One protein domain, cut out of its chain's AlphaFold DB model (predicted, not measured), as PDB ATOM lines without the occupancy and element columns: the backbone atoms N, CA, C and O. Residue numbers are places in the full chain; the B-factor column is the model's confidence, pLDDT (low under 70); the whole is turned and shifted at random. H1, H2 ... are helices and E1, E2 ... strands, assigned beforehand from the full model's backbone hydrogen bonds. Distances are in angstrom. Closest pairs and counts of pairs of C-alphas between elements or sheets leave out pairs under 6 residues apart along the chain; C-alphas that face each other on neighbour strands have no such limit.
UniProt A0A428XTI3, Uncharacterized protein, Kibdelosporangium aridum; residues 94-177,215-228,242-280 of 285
ATOM      1  N   THR A  94      52.274   4.795 -53.608       80.75
ATOM      2  CA  THR A  94      53.136   4.152 -54.599       80.75
ATOM      3  C   THR A  94      53.193   2.654 -54.370       80.75
ATOM      4  O   THR A  94      52.994   2.156 -53.257       80.75
ATOM      5  N   GLU A  95      53.507   1.950 -55.453       83.62
ATOM      6  CA  GLU A  95      53.897   0.553 -55.416       83.62
ATOM      7  C   GLU A  95      55.381   0.465 -55.775       83.62
ATOM      8  O   GLU A  95      55.790   0.831 -56.877       83.62
ATOM      9  N   ASP A  96      56.200   0.051 -54.811       86.31
ATOM     10  CA  ASP A  96      57.607  -0.262 -55.037       86.31
ATOM     11  C   ASP A  96      57.799  -1.787 -55.103       86.31
ATOM     12  O   ASP A  96      56.880  -2.578 -54.879       86.31
ATOM     13  N   GLN A  97      59.005  -2.243 -55.440       87.62
ATOM     14  CA  GLN A  97      59.286  -3.679 -55.545       87.62
ATOM     15  C   GLN A  97      58.928  -4.442 -54.255       87.62
ATOM     16  O   GLN A  97      58.480  -5.591 -54.312       87.62
ATOM     17  N   ARG A  98      59.094  -3.794 -53.097       86.12
ATOM     18  CA  ARG A  98      58.783  -4.376 -51.792       86.12
ATOM     19  C   ARG A  98      57.277  -4.497 -51.589       86.12
ATOM     20  O   ARG A  98      56.820  -5.554 -51.166       86.12
ATOM     21  N   SER A  99      56.497  -3.479 -51.949       87.69
ATOM     22  CA  SER A  99      55.034  -3.544 -51.858       87.69
ATOM     23  C   SER A  99      54.443  -4.628 -52.772       87.69
ATOM     24  O   SER A  99      53.524  -5.338 -52.364       87.69
ATOM     25  N   HIS A 100      55.009  -4.854 -53.964       89.00
ATOM     26  CA  HIS A 100      54.597  -5.963 -54.835       89.00
ATOM     27  C   HIS A 100      54.909  -7.340 -54.238       89.00
ATOM     28  O   HIS A 100      54.055  -8.229 -54.263       89.00
ATOM     29  N   ALA A 101      56.111  -7.528 -53.683       88.19
ATOM     30  CA  ALA A 101      56.494  -8.782 -53.033       88.19
ATOM     31  C   ALA A 101      55.599  -9.087 -51.819       88.19
ATOM     32  O   ALA A 101      55.129 -10.214 -51.656       88.19
ATOM     33  N   LEU A 102      55.309  -8.061 -51.018       88.56
ATOM     34  CA  LEU A 102      54.411  -8.133 -49.870       88.56
ATOM     35  C   LEU A 102      52.968  -8.459 -50.269       88.56
ATOM     36  O   LEU A 102      52.330  -9.303 -49.644       88.56
ATOM     37  N   THR A 103      52.470  -7.819 -51.327       91.19
ATOM     38  CA  THR A 103      51.127  -8.081 -51.862       91.19
ATOM     39  C   THR A 103      50.994  -9.539 -52.279       91.19
ATOM     40  O   THR A 103      50.054 -10.213 -51.866       91.19
ATOM     41  N   ARG A 104      51.972 -10.047 -53.042       90.56
ATOM     42  CA  ARG A 104      51.999 -11.447 -53.477       90.56
ATOM     43  C   ARG A 104      51.967 -12.396 -52.281       90.56
ATOM     44  O   ARG A 104      51.122 -13.278 -52.234       90.56
ATOM     45  N   ALA A 105      52.835 -12.172 -51.300       89.88
ATOM     46  CA  ALA A 105      52.910 -12.986 -50.094       89.88
ATOM     47  C   ALA A 105      51.585 -13.079 -49.322       89.88
ATOM     48  O   ALA A 105      51.168 -14.175 -48.938       89.88
ATOM     49  N   LEU A 106      50.926 -11.937 -49.096       90.62
ATOM     50  CA  LEU A 106      49.652 -11.887 -48.378       90.62
ATOM     51  C   LEU A 106      48.527 -12.549 -49.176       90.62
ATOM     52  O   LEU A 106      47.735 -13.292 -48.602       90.62
ATOM     53  N   GLN A 107      48.461 -12.307 -50.486       91.69
ATOM     54  CA  GLN A 107      47.405 -12.849 -51.341       91.69
ATOM     55  C   GLN A 107      47.560 -14.356 -51.584       91.69
ATOM     56  O   GLN A 107      46.573 -15.082 -51.506       91.69
ATOM     57  N   GLU A 108      48.780 -14.852 -51.815       90.50
ATOM     58  CA  GLU A 108      49.059 -16.284 -52.026       90.50
ATOM     59  C   GLU A 108      48.876 -17.131 -50.763       90.50
ATOM     60  O   GLU A 108      48.729 -18.344 -50.865       90.50
ATOM     61  N   SER A 109      48.914 -16.515 -49.579       89.69
ATOM     62  CA  SER A 109      48.728 -17.210 -48.299       89.69
ATOM     63  C   SER A 109      47.397 -16.891 -47.623       89.69
ATOM     64  O   SER A 109      47.212 -17.249 -46.459       89.69
ATOM     65  N   ALA A 110      46.487 -16.198 -48.314       90.00
ATOM     66  CA  ALA A 110      45.209 -15.763 -47.762       90.00
ATOM     67  C   ALA A 110      44.371 -16.935 -47.227       90.00
ATOM     68  O   ALA A 110      43.724 -16.816 -46.191       90.00
ATOM     69  N   ASP A 111      44.451 -18.094 -47.875       88.62
ATOM     70  CA  ASP A 111      43.809 -19.348 -47.471       88.62
ATOM     71  C   ASP A 111      44.269 -19.879 -46.101       88.62
ATOM     72  O   ASP A 111      43.549 -20.646 -45.464       88.62
ATOM     73  N   LYS A 112      45.449 -19.467 -45.620       87.12
ATOM     74  CA  LYS A 112      46.007 -19.931 -44.339       87.12
ATOM     75  C   LYS A 112      45.474 -19.172 -43.129       87.12
ATOM     76  O   LYS A 112      45.564 -19.684 -42.015       87.12
ATOM     77  N   PHE A 113      44.985 -17.948 -43.323       87.94
ATOM     78  CA  PHE A 113      44.578 -17.061 -42.227       87.94
ATOM     79  C   PHE A 113      43.189 -16.446 -42.397       87.94
ATOM     80  O   PHE A 113      42.666 -15.867 -41.446       87.94
ATOM     81  N   ILE A 114      42.581 -16.556 -43.579       89.12
ATOM     82  CA  ILE A 114      41.157 -16.285 -43.758       89.12
ATOM     83  C   ILE A 114      40.399 -17.573 -43.417       89.12
ATOM     84  O   ILE A 114      40.637 -18.598 -44.059       89.12
ATOM     85  N   PRO A 115      39.474 -17.544 -42.440       85.12
ATOM     86  CA  PRO A 115      38.712 -18.722 -42.056       85.12
ATOM     87  C   PRO A 115      37.966 -19.336 -43.244       85.12
ATOM     88  O   PRO A 115      37.445 -18.626 -44.110       85.12
ATOM     89  N   ALA A 116      37.851 -20.665 -43.261       86.19
ATOM     90  CA  ALA A 116      37.120 -21.375 -44.307       86.19
ATOM     91  C   ALA A 116      35.676 -20.849 -44.442       86.19
ATOM     92  O   ALA A 116      34.968 -20.668 -43.452       86.19
ATOM     93  N   GLY A 117      35.242 -20.604 -45.682       84.50
ATOM     94  CA  GLY A 117      33.927 -20.023 -45.980       84.50
ATOM     95  C   GLY A 117      33.862 -18.494 -45.881       84.50
ATOM     96  O   GLY A 117      32.827 -17.918 -46.214       84.50
ATOM     97  N   GLN A 118      34.942 -17.821 -45.476       87.12
ATOM     98  CA  GLN A 118      35.060 -16.362 -45.528       87.12
ATOM     99  C   GLN A 118      35.885 -15.913 -46.738       87.12
ATOM    100  O   GLN A 118      36.623 -16.683 -47.348       87.12
ATOM    101  N   THR A 119      35.744 -14.640 -47.099       89.19
ATOM    102  CA  THR A 119      36.448 -14.000 -48.215       89.19
ATOM    103  C   THR A 119      37.043 -12.672 -47.769       89.19
ATOM    104  O   THR A 119      36.459 -11.987 -46.932       89.19
ATOM    105  N   ALA A 120      38.187 -12.289 -48.336       89.44
ATOM    106  CA  ALA A 120      38.707 -10.931 -48.214       89.44
ATOM    107  C   ALA A 120      38.205 -10.082 -49.384       89.44
ATOM    108  O   ALA A 120      38.433 -10.417 -50.548       89.44
ATOM    109  N   LYS A 121      37.539  -8.970 -49.076       87.00
ATOM    110  CA  LYS A 121      37.072  -7.982 -50.050       87.00
ATOM    111  C   LYS A 121      37.862  -6.671 -49.902       87.00
ATOM    112  O   LYS A 121      38.286  -6.332 -48.793       87.00
ATOM    113  N   PRO A 122      38.084  -5.939 -51.009       82.81
ATOM    114  CA  PRO A 122      38.578  -4.567 -50.978       82.81
ATOM    115  C   PRO A 122      37.798  -3.695 -50.003       82.81
ATOM    116  O   PRO A 122      36.568  -3.782 -49.948       82.81
ATOM    117  N   ARG A 123      38.495  -2.795 -49.308       75.00
ATOM    118  CA  ARG A 123      37.812  -1.736 -48.571       75.00
ATOM    119  C   ARG A 123      37.213  -0.708 -49.531       75.00
ATOM    120  O   ARG A 123      37.772  -0.447 -50.601       75.00
ATOM    121  N   PRO A 124      36.085  -0.095 -49.156       64.38
ATOM    122  CA  PRO A 124      35.465   0.930 -49.975       64.38
ATOM    123  C   PRO A 124      36.343   2.171 -50.154       64.38
ATOM    124  O   PRO A 124      37.157   2.494 -49.293       64.38
ATOM    125  N   ALA A 125      36.101   2.901 -51.247       58.75
ATOM    126  CA  ALA A 125      36.858   4.079 -51.696       58.75
ATOM    127  C   ALA A 125      37.071   5.181 -50.638       58.75
ATOM    128  O   ALA A 125      38.002   5.968 -50.750       58.75
ATOM    129  N   SER A 126      36.221   5.250 -49.608       52.84
ATOM    130  CA  SER A 126      36.338   6.216 -48.509       52.84
ATOM    131  C   SER A 126      37.453   5.895 -47.505       52.84
ATOM    132  O   SER A 126      37.720   6.703 -46.616       52.84
ATOM    133  N   TRP A 127      38.092   4.729 -47.615       56.91
ATOM    134  CA  TRP A 127      39.230   4.323 -46.793       56.91
ATOM    135  C   TRP A 127      40.564   4.576 -47.516       56.91
ATOM    136  O   TRP A 127      40.600   4.650 -48.741       56.91
ATOM    137  N   PHE A 128      41.681   4.700 -46.789       56.66
ATOM    138  CA  PHE A 128      43.009   4.829 -47.412       56.66
ATOM    139  C   PHE A 128      43.304   3.602 -48.293       56.66
ATOM    140  O   PHE A 128      43.238   2.474 -47.806       56.66
ATOM    141  N   GLY A 129      43.596   3.819 -49.582       52.03
ATOM    142  CA  GLY A 129      43.723   2.736 -50.573       52.03
ATOM    143  C   GLY A 129      42.387   2.092 -50.972       52.03
ATOM    144  O   GLY A 129      42.351   1.019 -51.560       52.03
ATOM    145  N   GLY A 130      41.252   2.701 -50.627       53.62
ATOM    146  CA  GLY A 130      39.941   2.203 -51.017       53.62
ATOM    147  C   GLY A 130      39.811   2.178 -52.540       53.62
ATOM    148  O   GLY A 130      40.102   3.182 -53.185       53.62
ATOM    149  N   THR A 131      39.335   1.053 -53.083       55.88
ATOM    150  CA  THR A 131      39.349   0.585 -54.499       55.88
ATOM    151  C   THR A 131      40.489  -0.352 -54.901       55.88
ATOM    152  O   THR A 131      40.355  -1.041 -55.912       55.88
ATOM    153  N   ASP A 132      41.548  -0.473 -54.100       67.12
ATOM    154  CA  ASP A 132      42.608  -1.449 -54.355       67.12
ATOM    155  C   ASP A 132      42.167  -2.887 -54.034       67.12
ATOM    156  O   ASP A 132      41.313  -3.123 -53.180       67.12
ATOM    157  N   SER A 133      42.757  -3.879 -54.712       83.56
ATOM    158  CA  SER A 133      42.516  -5.297 -54.413       83.56
ATOM    159  C   SER A 133      42.720  -5.599 -52.921       83.56
ATOM    160  O   SER A 133      43.592  -5.020 -52.275       83.56
ATOM    161  N   ALA A 134      41.939  -6.532 -52.368       88.31
ATOM    162  CA  ALA A 134      42.074  -6.921 -50.967       88.31
ATOM    163  C   ALA A 134      43.519  -7.339 -50.652       88.31
ATOM    164  O   ALA A 134      44.159  -8.031 -51.452       88.31
ATOM    165  N   LEU A 135      44.023  -6.910 -49.491       89.50
ATOM    166  CA  LEU A 135      45.388  -7.191 -49.031       89.50
ATOM    167  C   LEU A 135      46.496  -6.697 -49.977       89.50
ATOM    168  O   LEU A 135      47.640  -7.139 -49.877       89.50
ATOM    169  N   LYS A 136      46.181  -5.759 -50.879       90.62
ATOM    170  CA  LYS A 136      47.195  -5.050 -51.650       90.62
ATOM    171  C   LYS A 136      47.979  -4.127 -50.729       90.62
ATOM    172  O   LYS A 136      47.405  -3.353 -49.963       90.62
ATOM    173  N   VAL A 137      49.298  -4.240 -50.804       88.56
ATOM    174  CA  VAL A 137      50.222  -3.475 -49.976       88.56
ATOM    175  C   VAL A 137      50.583  -2.206 -50.719       88.56
ATOM    176  O   VAL A 137      51.071  -2.243 -51.846       88.56
ATOM    177  N   ILE A 138      50.357  -1.084 -50.054       85.56
ATOM    178  CA  ILE A 138      50.607   0.258 -50.556       85.56
ATOM    179  C   ILE A 138      51.588   0.980 -49.639       85.56
ATOM    180  O   ILE A 138      51.643   0.736 -48.429       85.56
ATOM    181  N   LYS A 139      52.364   1.888 -50.229       85.69
ATOM    182  CA  LYS A 139      53.261   2.795 -49.515       85.69
ATOM    183  C   LYS A 139      52.766   4.226 -49.699       85.69
ATOM    184  O   LYS A 139      52.622   4.656 -50.840       85.69
ATOM    185  N   PRO A 140      52.474   4.988 -48.633       77.50
ATOM    186  CA  PRO A 140      52.038   6.366 -48.791       77.50
ATOM    187  C   PRO A 140      53.193   7.215 -49.334       77.50
ATOM    188  O   PRO A 140      54.327   7.111 -48.862       77.50
ATOM    189  N   VAL A 141      52.902   8.088 -50.303       78.25
ATOM    190  CA  VAL A 141      53.889   9.063 -50.813       78.25
ATOM    191  C   VAL A 141      54.314  10.019 -49.702       78.25
ATOM    192  O   VAL A 141      55.480  10.392 -49.607       78.25
ATOM    193  N   ASN A 142      53.365  10.388 -48.840       72.00
ATOM    194  CA  ASN A 142      53.616  11.189 -47.659       72.00
ATOM    195  C   ASN A 142      53.450  10.328 -46.392       72.00
ATOM    196  O   ASN A 142      52.314  10.017 -46.022       72.00
ATOM    197  N   PRO A 143      54.543   9.979 -45.688       66.19
ATOM    198  CA  PRO A 143      54.490   9.172 -44.470       66.19
ATOM    199  C   PRO A 143      53.628   9.770 -43.356       66.19
ATOM    200  O   PRO A 143      53.247   9.032 -42.458       66.19
ATOM    201  N   SER A 144      53.313  11.072 -43.394       63.91
ATOM    202  CA  SER A 144      52.415  11.697 -42.415       63.91
ATOM    203  C   SER A 144      50.932  11.384 -42.638       63.91
ATOM    204  O   SER A 144      50.124  11.657 -41.754       63.91
ATOM    205  N   MET A 145      50.559  10.826 -43.798       59.47
ATOM    206  CA  MET A 145      49.181  10.397 -44.076       59.47
ATOM    207  C   MET A 145      48.802   9.111 -43.345       59.47
ATOM    208  O   MET A 145      47.634   8.904 -43.027       59.47
ATOM    209  N   LEU A 146      49.783   8.248 -43.083       62.53
ATOM    210  CA  LEU A 146      49.634   7.096 -42.203       62.53
ATOM    211  C   LEU A 146      50.385   7.376 -40.902       62.53
ATOM    212  O   LEU A 146      51.050   8.400 -40.753       62.53
ATOM    213  N   ARG A 147      50.275   6.477 -39.922       64.56
ATOM    214  CA  ARG A 147      51.152   6.576 -38.756       64.56
ATOM    215  C   ARG A 147      52.598   6.503 -39.255       64.56
ATOM    216  O   ARG A 147      52.932   5.496 -39.875       64.56
ATOM    217  N   PRO A 148      53.451   7.515 -38.997       55.81
ATOM    218  CA  PRO A 148      54.777   7.618 -39.617       55.81
ATOM    219  C   PRO A 148      55.663   6.394 -39.384       55.81
ATOM    220  O   PRO A 148      56.591   6.135 -40.144       55.81
ATOM    221  N   GLN A 149      55.372   5.632 -38.329       68.25
ATOM    222  CA  GLN A 149      56.054   4.387 -38.030       68.25
ATOM    223  C   GLN A 149      55.688   3.211 -38.949       68.25
ATOM    224  O   GLN A 149      56.311   2.180 -38.774       68.25
ATOM    225  N   TRP A 150      54.730   3.303 -39.880       77.62
ATOM    226  CA  TRP A 150      54.246   2.170 -40.690       77.62
ATOM    227  C   TRP A 150      54.212   2.508 -42.193       77.62
ATOM    228  O   TRP A 150      53.167   2.892 -42.722       77.62
ATOM    229  N   PRO A 151      55.355   2.399 -42.897       82.12
ATOM    230  CA  PRO A 151      55.484   2.798 -44.298       82.12
ATOM    231  C   PRO A 151      54.800   1.854 -45.292       82.12
ATOM    232  O   PRO A 151      54.575   2.257 -46.427       82.12
ATOM    233  N   TYR A 152      54.486   0.617 -44.907       87.12
ATOM    234  CA  TYR A 152      53.743  -0.322 -45.745       87.12
ATOM    235  C   TYR A 152      52.441  -0.695 -45.058       87.12
ATOM    236  O   TYR A 152      52.432  -1.011 -43.866       87.12
ATOM    237  N   TYR A 153      51.356  -0.667 -45.822       87.31
ATOM    238  CA  TYR A 153      50.016  -0.896 -45.316       87.31
ATOM    239  C   TYR A 153      49.197  -1.728 -46.297       87.31
ATOM    240  O   TYR A 153      49.212  -1.464 -47.496       87.31
ATOM    241  N   ALA A 154      48.460  -2.701 -45.780       88.19
ATOM    242  CA  ALA A 154      47.458  -3.454 -46.513       88.19
ATOM    243  C   ALA A 154      46.197  -3.587 -45.667       88.19
ATOM    244  O   ALA A 154      46.259  -3.632 -44.439       88.19
ATOM    245  N   SER A 155      45.045  -3.690 -46.323       87.62
ATOM    246  CA  SER A 155      43.793  -3.944 -45.617       87.62
ATOM    247  C   SER A 155      42.805  -4.750 -46.433       87.62
ATOM    248  O   SER A 155      42.884  -4.824 -47.662       87.62
ATOM    249  N   ALA A 156      41.878  -5.368 -45.718       88.25
ATOM    250  CA  ALA A 156      40.740  -6.060 -46.282       88.25
ATOM    251  C   ALA A 156      39.560  -6.011 -45.315       88.25
ATOM    252  O   ALA A 156      39.724  -5.880 -44.095       88.25
ATOM    253  N   ASP A 157      38.374  -6.176 -45.883       86.50
ATOM    254  CA  ASP A 157      37.191  -6.576 -45.144       86.50
ATOM    255  C   ASP A 157      37.061  -8.100 -45.246       86.50
ATOM    256  O   ASP A 157      37.063  -8.649 -46.347       86.50
ATOM    257  N   VAL A 158      37.003  -8.802 -44.114       86.81
ATOM    258  CA  VAL A 158      37.055 -10.274 -44.059       86.81
ATOM    259  C   VAL A 158      35.710 -10.835 -43.614       86.81
ATOM    260  O   VAL A 158      35.227 -10.510 -42.531       86.81
ATOM    261  N   GLY A 159      35.092 -11.672 -44.442       84.06
ATOM    262  CA  GLY A 159      33.794 -12.273 -44.153       84.06
ATOM    263  C   GLY A 159      33.024 -12.707 -45.397       84.06
ATOM    264  O   GLY A 159      33.613 -12.925 -46.457       84.06
ATOM    265  N   ASN A 160      31.711 -12.873 -45.281       81.31
ATOM    266  CA  ASN A 160      30.838 -13.261 -46.393       81.31
ATOM    267  C   ASN A 160      29.444 -12.620 -46.234       81.31
ATOM    268  O   ASN A 160      29.172 -11.932 -45.253       81.31
ATOM    269  N   ASP A 161      28.554 -12.834 -47.202       72.25
ATOM    270  CA  ASP A 161      27.233 -12.191 -47.207       72.25
ATOM    271  C   ASP A 161      26.274 -12.759 -46.135       72.25
ATOM    272  O   ASP A 161      25.267 -12.130 -45.819       72.25
ATOM    273  N   LYS A 162      26.584 -13.929 -45.560       71.69
ATOM    274  CA  LYS A 162      25.791 -14.592 -44.514       71.69
ATOM    275  C   LYS A 162      26.207 -14.152 -43.109       71.69
ATOM    276  O   LYS A 162      25.356 -13.854 -42.280       71.69
ATOM    277  N   ASP A 163      27.509 -14.117 -42.868       66.50
ATOM    278  CA  ASP A 163      28.115 -13.882 -41.563       66.50
ATOM    279  C   ASP A 163      28.548 -12.408 -41.412       66.50
ATOM    280  O   ASP A 163      28.960 -11.987 -40.339       66.50
ATOM    281  N   GLY A 164      28.462 -11.598 -42.474       68.12
ATOM    282  CA  GLY A 164      28.911 -10.205 -42.507       68.12
ATOM    283  C   GLY A 164      30.423 -10.061 -42.704       68.12
ATOM    284  O   GLY A 164      31.144 -11.047 -42.840       68.12
ATOM    285  N   PHE A 165      30.918  -8.818 -42.707       75.44
ATOM    286  CA  PHE A 165      32.343  -8.484 -42.874       75.44
ATOM    287  C   PHE A 165      32.953  -7.876 -41.601       75.44
ATOM    288  O   PHE A 165      32.338  -7.023 -40.969       75.44
ATOM    289  N   GLY A 166      34.123  -8.367 -41.196       84.00
ATOM    290  CA  GLY A 166      35.015  -7.759 -40.207       84.00
ATOM    291  C   GLY A 166      36.155  -7.023 -40.907       84.00
ATOM    292  O   GLY A 166      36.160  -6.910 -42.131       84.00
ATOM    293  N   SER A 167      37.149  -6.569 -40.151       86.56
ATOM    294  CA  SER A 167      38.270  -5.793 -40.682       86.56
ATOM    295  C   SER A 167      39.604  -6.497 -40.411       86.56
ATOM    296  O   SER A 167      39.797  -7.076 -39.340       86.56
ATOM    297  N   LEU A 168      40.517  -6.447 -41.381       89.44
ATOM    298  CA  LEU A 168      41.917  -6.855 -41.254       89.44
ATOM    299  C   LEU A 168      42.811  -5.734 -41.788       89.44
ATOM    300  O   LEU A 168      42.605  -5.254 -42.904       89.44
ATOM    301  N   ASP A 169      43.800  -5.341 -40.999       88.75
ATOM    302  CA  ASP A 169      44.812  -4.345 -41.330       88.75
ATOM    303  C   ASP A 169      46.198  -4.926 -41.044       88.75
ATOM    304  O   ASP A 169      46.430  -5.526 -39.995       88.75
ATOM    305  N   VAL A 170      47.123  -4.755 -41.982       90.12
ATOM    306  CA  VAL A 170      48.508  -5.216 -41.870       90.12
ATOM    307  C   VAL A 170      49.423  -4.027 -42.112       90.12
ATOM    308  O   VAL A 170      49.360  -3.383 -43.158       90.12
ATOM    309  N   TYR A 171      50.289  -3.755 -41.149       88.38
ATOM    310  CA  TYR A 171      51.266  -2.677 -41.165       88.38
ATOM    311  C   TYR A 171      52.667  -3.264 -41.030       88.38
ATOM    312  O   TYR A 171      52.901  -4.133 -40.188       88.38
ATOM    313  N   ILE A 172      53.609  -2.799 -41.849       88.31
ATOM    314  CA  ILE A 172      54.977  -3.336 -41.877       88.31
ATOM    315  C   ILE A 172      55.984  -2.188 -41.856       88.31
ATOM    316  O   ILE A 172      55.824  -1.191 -42.566       88.31
ATOM    317  N   SER A 173      57.011  -2.328 -41.015       84.50
ATOM    318  CA  SER A 173      58.017  -1.300 -40.745       84.50
ATOM    319  C   SER A 173      59.335  -1.866 -40.221       84.50
ATOM    320  O   SER A 173      59.416  -3.021 -39.831       84.50
ATOM    321  N   ASP A 174      60.365  -1.032 -40.154       81.31
ATOM    322  CA  ASP A 174      61.607  -1.247 -39.403       81.31
ATOM    323  C   ASP A 174      61.579  -0.589 -38.002       81.31
ATOM    324  O   ASP A 174      62.410  -0.873 -37.132       81.31
ATOM    325  N   LYS A 175      60.595   0.284 -37.743       78.81
ATOM    326  CA  LYS A 175      60.473   1.110 -36.529       78.81
ATOM    327  C   LYS A 175      59.145   0.884 -35.813       78.81
ATOM    328  O   LYS A 175      58.161   0.457 -36.407       78.81
ATOM    329  N   GLY A 176      59.115   1.188 -34.517       75.75
ATOM    330  CA  GLY A 176      57.919   1.060 -33.681       75.75
ATOM    331  C   GLY A 176      58.085   0.043 -32.555       75.75
ATOM    332  O   GLY A 176      59.137  -0.025 -31.921       75.75
ATOM    333  N   THR A 177      57.028  -0.718 -32.284       78.94
ATOM    334  CA  THR A 177      56.903  -1.600 -31.114       78.94
ATOM    335  C   THR A 177      57.918  -2.725 -31.121       78.94
ATOM    336  O   THR A 177      58.237  -3.277 -32.169       78.94
ATOM    337  N   GLY A 215      35.699  -2.352 -27.043       77.81
ATOM    338  CA  GLY A 215      35.185  -1.000 -27.263       77.81
ATOM    339  C   GLY A 215      34.931  -0.267 -25.949       77.81
ATOM    340  O   GLY A 215      34.335  -0.824 -25.027       77.81
ATOM    341  N   GLY A 216      35.383   0.982 -25.863       65.69
ATOM    342  CA  GLY A 216      34.880   1.946 -24.891       65.69
ATOM    343  C   GLY A 216      33.586   2.553 -25.428       65.69
ATOM    344  O   GLY A 216      33.526   2.919 -26.602       65.69
ATOM    345  N   GLY A 217      32.552   2.657 -24.593       58.50
ATOM    346  CA  GLY A 217      31.202   3.085 -24.994       58.50
ATOM    347  C   GLY A 217      31.065   4.542 -25.466       58.50
ATOM    348  O   GLY A 217      29.947   5.009 -25.650       58.50
ATOM    349  N   ASP A 218      32.170   5.257 -25.679       54.31
ATOM    350  CA  ASP A 218      32.203   6.716 -25.817       54.31
ATOM    351  C   ASP A 218      32.285   7.215 -27.271       54.31
ATOM    352  O   ASP A 218      32.455   8.412 -27.508       54.31
ATOM    353  N   GLY A 219      32.175   6.339 -28.278       56.97
ATOM    354  CA  GLY A 219      32.247   6.771 -29.674       56.97
ATOM    355  C   GLY A 219      31.332   6.013 -30.628       56.97
ATOM    356  O   GLY A 219      31.072   4.835 -30.424       56.97
ATOM    357  N   PRO A 220      30.909   6.633 -31.747       56.44
ATOM    358  CA  PRO A 220      29.963   6.044 -32.708       56.44
ATOM    359  C   PRO A 220      30.501   4.790 -33.419       56.44
ATOM    360  O   PRO A 220      29.792   4.133 -34.177       56.44
ATOM    361  N   VAL A 221      31.791   4.493 -33.235       57.50
ATOM    362  CA  VAL A 221      32.476   3.322 -33.795       57.50
ATOM    363  C   VAL A 221      32.473   2.133 -32.837       57.50
ATOM    364  O   VAL A 221      32.569   0.997 -33.290       57.50
ATOM    365  N   THR A 222      32.386   2.406 -31.536       57.28
ATOM    366  CA  THR A 222      32.589   1.460 -30.429       57.28
ATOM    367  C   THR A 222      31.463   1.542 -29.394       57.28
ATOM    368  O   THR A 222      31.580   0.967 -28.318       57.28
ATOM    369  N   SER A 223      30.379   2.263 -29.709       53.12
ATOM    370  CA  SER A 223      29.224   2.499 -28.835       53.12
ATOM    371  C   SER A 223      28.459   1.217 -28.516       53.12
ATOM    372  O   SER A 223      27.710   1.184 -27.544       53.12
ATOM    373  N   ASP A 224      28.672   0.158 -29.299       56.56
ATOM    374  CA  ASP A 224      28.222  -1.185 -28.964       56.56
ATOM    375  C   ASP A 224      29.231  -1.887 -28.047       56.56
ATOM    376  O   ASP A 224      30.403  -2.081 -28.382       56.56
ATOM    377  N   THR A 225      28.729  -2.379 -26.913       59.47
ATOM    378  CA  THR A 225      29.464  -3.179 -25.912       59.47
ATOM    379  C   THR A 225      30.050  -4.495 -26.461       59.47
ATOM    380  O   THR A 225      30.767  -5.197 -25.749       59.47
ATOM    381  N   GLY A 226      29.775  -4.836 -27.726       73.44
ATOM    382  CA  GLY A 226      30.252  -6.033 -28.423       73.44
ATOM    383  C   GLY A 226      31.517  -5.854 -29.270       73.44
ATOM    384  O   GLY A 226      32.009  -6.848 -29.813       73.44
ATOM    385  N   TYR A 227      32.058  -4.635 -29.401       82.25
ATOM    386  CA  TYR A 227      33.270  -4.403 -30.194       82.25
ATOM    387  C   TYR A 227      34.484  -5.134 -29.606       82.25
ATOM    388  O   TYR A 227      34.802  -5.003 -28.419       82.25
ATOM    389  N   LYS A 228      35.191  -5.868 -30.465       86.50
ATOM    390  CA  LYS A 228      36.406  -6.617 -30.144       86.50
ATOM    391  C   LYS A 228      37.458  -6.353 -31.212       86.50
ATOM    392  O   LYS A 228      37.176  -6.420 -32.408       86.50
ATOM    393  N   VAL A 242      56.052  -6.023 -37.641       89.50
ATOM    394  CA  VAL A 242      54.747  -6.301 -38.229       89.50
ATOM    395  C   VAL A 242      53.701  -5.982 -37.187       89.50
ATOM    396  O   VAL A 242      53.794  -6.451 -36.058       89.50
ATOM    397  N   HIS A 243      52.710  -5.194 -37.565       90.44
ATOM    398  CA  HIS A 243      51.540  -4.940 -36.749       90.44
ATOM    399  C   HIS A 243      50.315  -5.388 -37.537       90.44
ATOM    400  O   HIS A 243      50.030  -4.863 -38.612       90.44
ATOM    401  N   VAL A 244      49.622  -6.402 -37.033       91.12
ATOM    402  CA  VAL A 244      48.402  -6.940 -37.636       91.12
ATOM    403  C   VAL A 244      47.251  -6.628 -36.706       91.12
ATOM    404  O   VAL A 244      47.332  -6.944 -35.524       91.12
ATOM    405  N   VAL A 245      46.182  -6.045 -37.231       90.12
ATOM    406  CA  VAL A 245      44.968  -5.732 -36.478       90.12
ATOM    407  C   VAL A 245      43.790  -6.407 -37.145       90.12
ATOM    408  O   VAL A 245      43.604  -6.310 -38.356       90.12
ATOM    409  N   THR A 246      42.962  -7.065 -36.349       90.88
ATOM    410  CA  THR A 246      41.664  -7.567 -36.780       90.88
ATOM    411  C   THR A 246      40.577  -7.077 -35.838       90.88
ATOM    412  O   THR A 246      40.767  -7.024 -34.622       90.88
ATOM    413  N   SER A 247      39.416  -6.732 -36.385       88.88
ATOM    414  CA  SER A 247      38.258  -6.357 -35.581       88.88
ATOM    415  C   SER A 247      36.967  -6.935 -36.144       88.88
ATOM    416  O   SER A 247      36.857  -7.220 -37.338       88.88
ATOM    417  N   ASN A 248      35.953  -7.064 -35.292       85.69
ATOM    418  CA  ASN A 248      34.599  -7.450 -35.698       85.69
ATOM    419  C   ASN A 248      33.768  -6.248 -36.199       85.69
ATOM    420  O   ASN A 248      32.537  -6.273 -36.177       85.69
ATOM    421  N   ARG A 249      34.426  -5.171 -36.637       78.44
ATOM    422  CA  ARG A 249      33.772  -3.975 -37.172       78.44
ATOM    423  C   ARG A 249      33.305  -4.196 -38.609       78.44
ATOM    424  O   ARG A 249      34.108  -4.599 -39.446       78.44
ATOM    425  N   ALA A 250      32.063  -3.815 -38.910       65.19
ATOM    426  CA  ALA A 250      31.567  -3.813 -40.282       65.19
ATOM    427  C   ALA A 250      32.209  -2.722 -41.175       65.19
ATOM    428  O   ALA A 250      32.611  -1.658 -40.677       65.19
ATOM    429  N   PRO A 251      32.259  -2.948 -42.506       60.81
ATOM    430  CA  PRO A 251      32.743  -1.997 -43.499       60.81
ATOM    431  C   PRO A 251      32.044  -0.644 -43.423       60.81
ATOM    432  O   PRO A 251      30.831  -0.549 -43.221       60.81
ATOM    433  N   ALA A 252      32.800   0.419 -43.694       52.06
ATOM    434  CA  ALA A 252      32.282   1.783 -43.696       52.06
ATOM    435  C   ALA A 252      31.270   2.077 -44.826       52.06
ATOM    436  O   ALA A 252      30.644   3.127 -44.802       52.06
ATOM    437  N   THR A 253      31.078   1.199 -45.818       46.50
ATOM    438  CA  THR A 253      30.116   1.418 -46.921       46.50
ATOM    439  C   THR A 253      28.698   0.957 -46.656       46.50
ATOM    440  O   THR A 253      27.801   1.376 -47.381       46.50
ATOM    441  N   LEU A 254      28.443   0.201 -45.589       48.28
ATOM    442  CA  LEU A 254      27.072  -0.070 -45.140       48.28
ATOM    443  C   LEU A 254      26.441   1.153 -44.428       48.28
ATOM    444  O   LEU A 254      25.406   1.035 -43.784       48.28
ATOM    445  N   MET A 255      27.076   2.333 -44.518       46.06
ATOM    446  CA  MET A 255      26.911   3.452 -43.585       46.06
ATOM    447  C   MET A 255      26.309   4.745 -44.154       46.06
ATOM    448  O   MET A 255      26.404   5.784 -43.503       46.06
ATOM    449  N   ALA A 256      25.690   4.753 -45.333       42.75
ATOM    450  CA  ALA A 256      25.164   6.019 -45.854       42.75
ATOM    451  C   ALA A 256      23.981   6.603 -45.039       42.75
ATOM    452  O   ALA A 256      23.577   7.729 -45.317       42.75
ATOM    453  N   SER A 257      23.423   5.903 -44.035       42.94
ATOM    454  CA  SER A 257      22.211   6.393 -43.348       42.94
ATOM    455  C   SER A 257      21.912   5.898 -41.916       42.94
ATOM    456  O   SER A 257      20.846   6.240 -41.407       42.94
ATOM    457  N   ALA A 258      22.783   5.151 -41.219       42.16
ATOM    458  CA  ALA A 258      22.435   4.571 -39.906       42.16
ATOM    459  C   ALA A 258      23.338   5.042 -38.736       42.16
ATOM    460  O   ALA A 258      24.562   5.025 -38.873       42.16
ATOM    461  N   PRO A 259      22.762   5.420 -37.570       45.78
ATOM    462  CA  PRO A 259      23.498   5.948 -36.413       45.78
ATOM    463  C   PRO A 259      24.259   4.898 -35.580       45.78
ATOM    464  O   PRO A 259      24.961   5.274 -34.647       45.78
ATOM    465  N   ALA A 260      24.181   3.608 -35.919       50.75
ATOM    466  CA  ALA A 260      24.964   2.548 -35.287       50.75
ATOM    467  C   ALA A 260      25.760   1.797 -36.361       50.75
ATOM    468  O   ALA A 260      25.186   1.335 -37.348       50.75
ATOM    469  N   ARG A 261      27.085   1.691 -36.196       56.62
ATOM    470  CA  ARG A 261      27.912   0.804 -37.026       56.62
ATOM    471  C   ARG A 261      27.631  -0.626 -36.571       56.62
ATOM    472  O   ARG A 261      28.062  -0.944 -35.468       56.62
ATOM    473  N   PRO A 262      26.952  -1.483 -37.356       57.69
ATOM    474  CA  PRO A 262      26.693  -2.841 -36.903       57.69
ATOM    475  C   PRO A 262      28.029  -3.541 -36.630       57.69
ATOM    476  O   PRO A 262      28.892  -3.626 -37.505       57.69
ATOM    477  N   THR A 263      28.237  -4.001 -35.400       65.50
ATOM    478  CA  THR A 263      29.331  -4.922 -35.083       65.50
ATOM    479  C   THR A 263      28.913  -6.336 -35.451       65.50
ATOM    480  O   THR A 263      27.768  -6.725 -35.215       65.50
ATOM    481  N   ARG A 264      29.839  -7.129 -35.985       69.69
ATOM    482  CA  ARG A 264      29.625  -8.565 -36.157       69.69
ATOM    483  C   ARG A 264      29.571  -9.276 -34.814       69.69
ATOM    484  O   ARG A 264      30.287  -8.920 -33.875       69.69
ATOM    485  N   VAL A 265      28.743 -10.316 -34.757       72.31
ATOM    486  CA  VAL A 265      28.655 -11.206 -33.593       72.31
ATOM    487  C   VAL A 265      29.880 -12.121 -33.538       72.31
ATOM    488  O   VAL A 265      30.345 -12.472 -32.451       72.31
ATOM    489  N   GLU A 266      30.430 -12.473 -34.702       75.88
ATOM    490  CA  GLU A 266      31.616 -13.310 -34.810       75.88
ATOM    491  C   GLU A 266      32.836 -12.629 -34.179       75.88
ATOM    492  O   GLU A 266      33.014 -11.408 -34.286       75.88
ATOM    493  N   PRO A 267      33.703 -13.406 -33.510       82.12
ATOM    494  CA  PRO A 267      34.952 -12.870 -33.009       82.12
ATOM    495  C   PRO A 267      35.858 -12.427 -34.175       82.12
ATOM    496  O   PRO A 267      35.749 -12.962 -35.280       82.12
ATOM    497  N   PRO A 268      36.783 -11.483 -33.928       87.00
ATOM    498  CA  PRO A 268      37.892 -11.217 -34.842       87.00
ATOM    499  C   PRO A 268      38.730 -12.482 -35.102       87.00
ATOM    500  O   PRO A 268      38.556 -13.486 -34.403       87.00
ATOM    501  N   LEU A 269      39.666 -12.421 -36.061       89.44
ATOM    502  CA  LEU A 269      40.560 -13.554 -36.344       89.44
ATOM    503  C   LEU A 269      41.233 -14.059 -35.067       89.44
ATOM    504  O   LEU A 269      41.669 -13.284 -34.215       89.44
ATOM    505  N   SER A 270      41.315 -15.377 -34.944       90.00
ATOM    506  CA  SER A 270      41.934 -16.052 -33.814       90.00
ATOM    507  C   SER A 270      43.425 -15.730 -33.708       90.00
ATOM    508  O   SER A 270      44.095 -15.396 -34.686       90.00
ATOM    509  N   SER A 271      43.990 -15.924 -32.515       88.31
ATOM    510  CA  SER A 271      45.429 -15.768 -32.276       88.31
ATOM    511  C   SER A 271      46.269 -16.588 -33.258       88.31
ATOM    512  O   SER A 271      47.278 -16.108 -33.757       88.31
ATOM    513  N   LYS A 272      45.830 -17.815 -33.575       90.06
ATOM    514  CA  LYS A 272      46.518 -18.707 -34.517       90.06
ATOM    515  C   LYS A 272      46.562 -18.119 -35.930       90.06
ATOM    516  O   LYS A 272      47.606 -18.175 -36.576       90.06
ATOM    517  N   GLU A 273      45.455 -17.553 -36.399       91.06
ATOM    518  CA  GLU A 273      45.374 -16.915 -37.721       91.06
ATOM    519  C   GLU A 273      46.258 -15.665 -37.776       91.06
ATOM    520  O   GLU A 273      47.017 -15.495 -38.727       91.06
ATOM    521  N   LEU A 274      46.256 -14.845 -36.719       89.69
ATOM    522  CA  LEU A 274      47.139 -13.679 -36.631       89.69
ATOM    523  C   LEU A 274      48.623 -14.064 -36.594       89.69
ATOM    524  O   LEU A 274      49.431 -13.437 -37.281       89.69
ATOM    525  N   TYR A 275      48.987 -15.111 -35.845       90.69
ATOM    526  CA  TYR A 275      50.360 -15.614 -35.837       90.69
ATOM    527  C   TYR A 275      50.781 -16.155 -37.205       90.69
ATOM    528  O   TYR A 275      51.876 -15.858 -37.671       90.69
ATOM    529  N   THR A 276      49.871 -16.834 -37.904       90.50
ATOM    530  CA  THR A 276      50.118 -17.312 -39.269       90.50
ATOM    531  C   THR A 276      50.453 -16.151 -40.214       90.50
ATOM    532  O   THR A 276      51.384 -16.275 -41.007       90.50
ATOM    533  N   ILE A 277      49.768 -15.002 -40.104       89.12
ATOM    534  CA  ILE A 277      50.052 -13.799 -40.914       89.12
ATOM    535  C   ILE A 277      51.464 -13.262 -40.638       89.12
ATOM    536  O   ILE A 277      52.211 -12.973 -41.576       89.12
ATOM    537  N   VAL A 278      51.857 -13.136 -39.366       88.44
ATOM    538  CA  VAL A 278      53.188 -12.604 -39.009       88.44
ATOM    539  C   VAL A 278      54.329 -13.586 -39.268       88.44
ATOM    540  O   VAL A 278      55.485 -13.178 -39.180       88.44
ATOM    541  N   GLU A 279      54.046 -14.838 -39.632       88.31
ATOM    542  CA  GLU A 279      55.026 -15.845 -40.073       88.31
ATOM    543  C   GLU A 279      55.199 -15.883 -41.601       88.31
ATOM    544  O   GLU A 279      56.154 -16.486 -42.097       88.31
ATOM    545  N   LEU A 280      54.345 -15.195 -42.373       83.81
ATOM    546  CA  LEU A 280      54.363 -15.306 -43.833       83.81
ATOM    547  C   LEU A 280      55.699 -14.856 -44.459       83.81
ATOM    548  O   LEU A 280      56.267 -13.823 -44.064       83.81
TER     549      LEU A 280
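This is residues 94 to 177, 215 to 228 and 242 to 280 of the 285 residues of an uncharacterized protein of Kibdelosporangium aridum (UniProt A0A428XTI3). With little regular structure, this is a twisted four-stranded sheet with H1 and H3 over one face and long loops. The 137 printed residues hold H1 H2 E1 E2 E3 E4 H3, mixed, with 53 in named elements. The sheet, ordered E1 E2 E3 E4, is antiparallel. It is compact, radius of gyration of the C-alphas 14.9 A, spanning 41 by 34 by 29 A.

The strands are E1, residues 119 to 121; E2, 152 to 160, 26.3 A; E3, 164 to 173, 30.5 A; E4, 242 to 247. H1, 97 to 108, 16.6 A, begins at (59.286, -3.679, -55.545). H2 is 110 to 113; H3, 271 to 279, ends at (55.026, -15.845, -40.073).

E1 E2 E3 form a meander, successive antiparallel neighbours in two hairpins: N 119 and O 159 are 2.8 A apart, N 154 and O 170 2.9 A. E3 and E4 stand at 165 degrees, N 169 and O 245 2.8 A apart. H1 and H3 are on the same face; H3's height is 9.2 A. H2 touches H3, closest C-alphas Phe 113 and Glu 273, 4.6 A. H1 and H3 have every O i to N i+4 pair within hydrogen-bond range; H2 is too short.

Cuts 178 to 214 and 229 to 241 span 22.1 and 20.0 A between C-alphas. Links E1 to E2 and E4 to H3 are long. pLDDT is under 70 in 43 residues, among them 250 to 264.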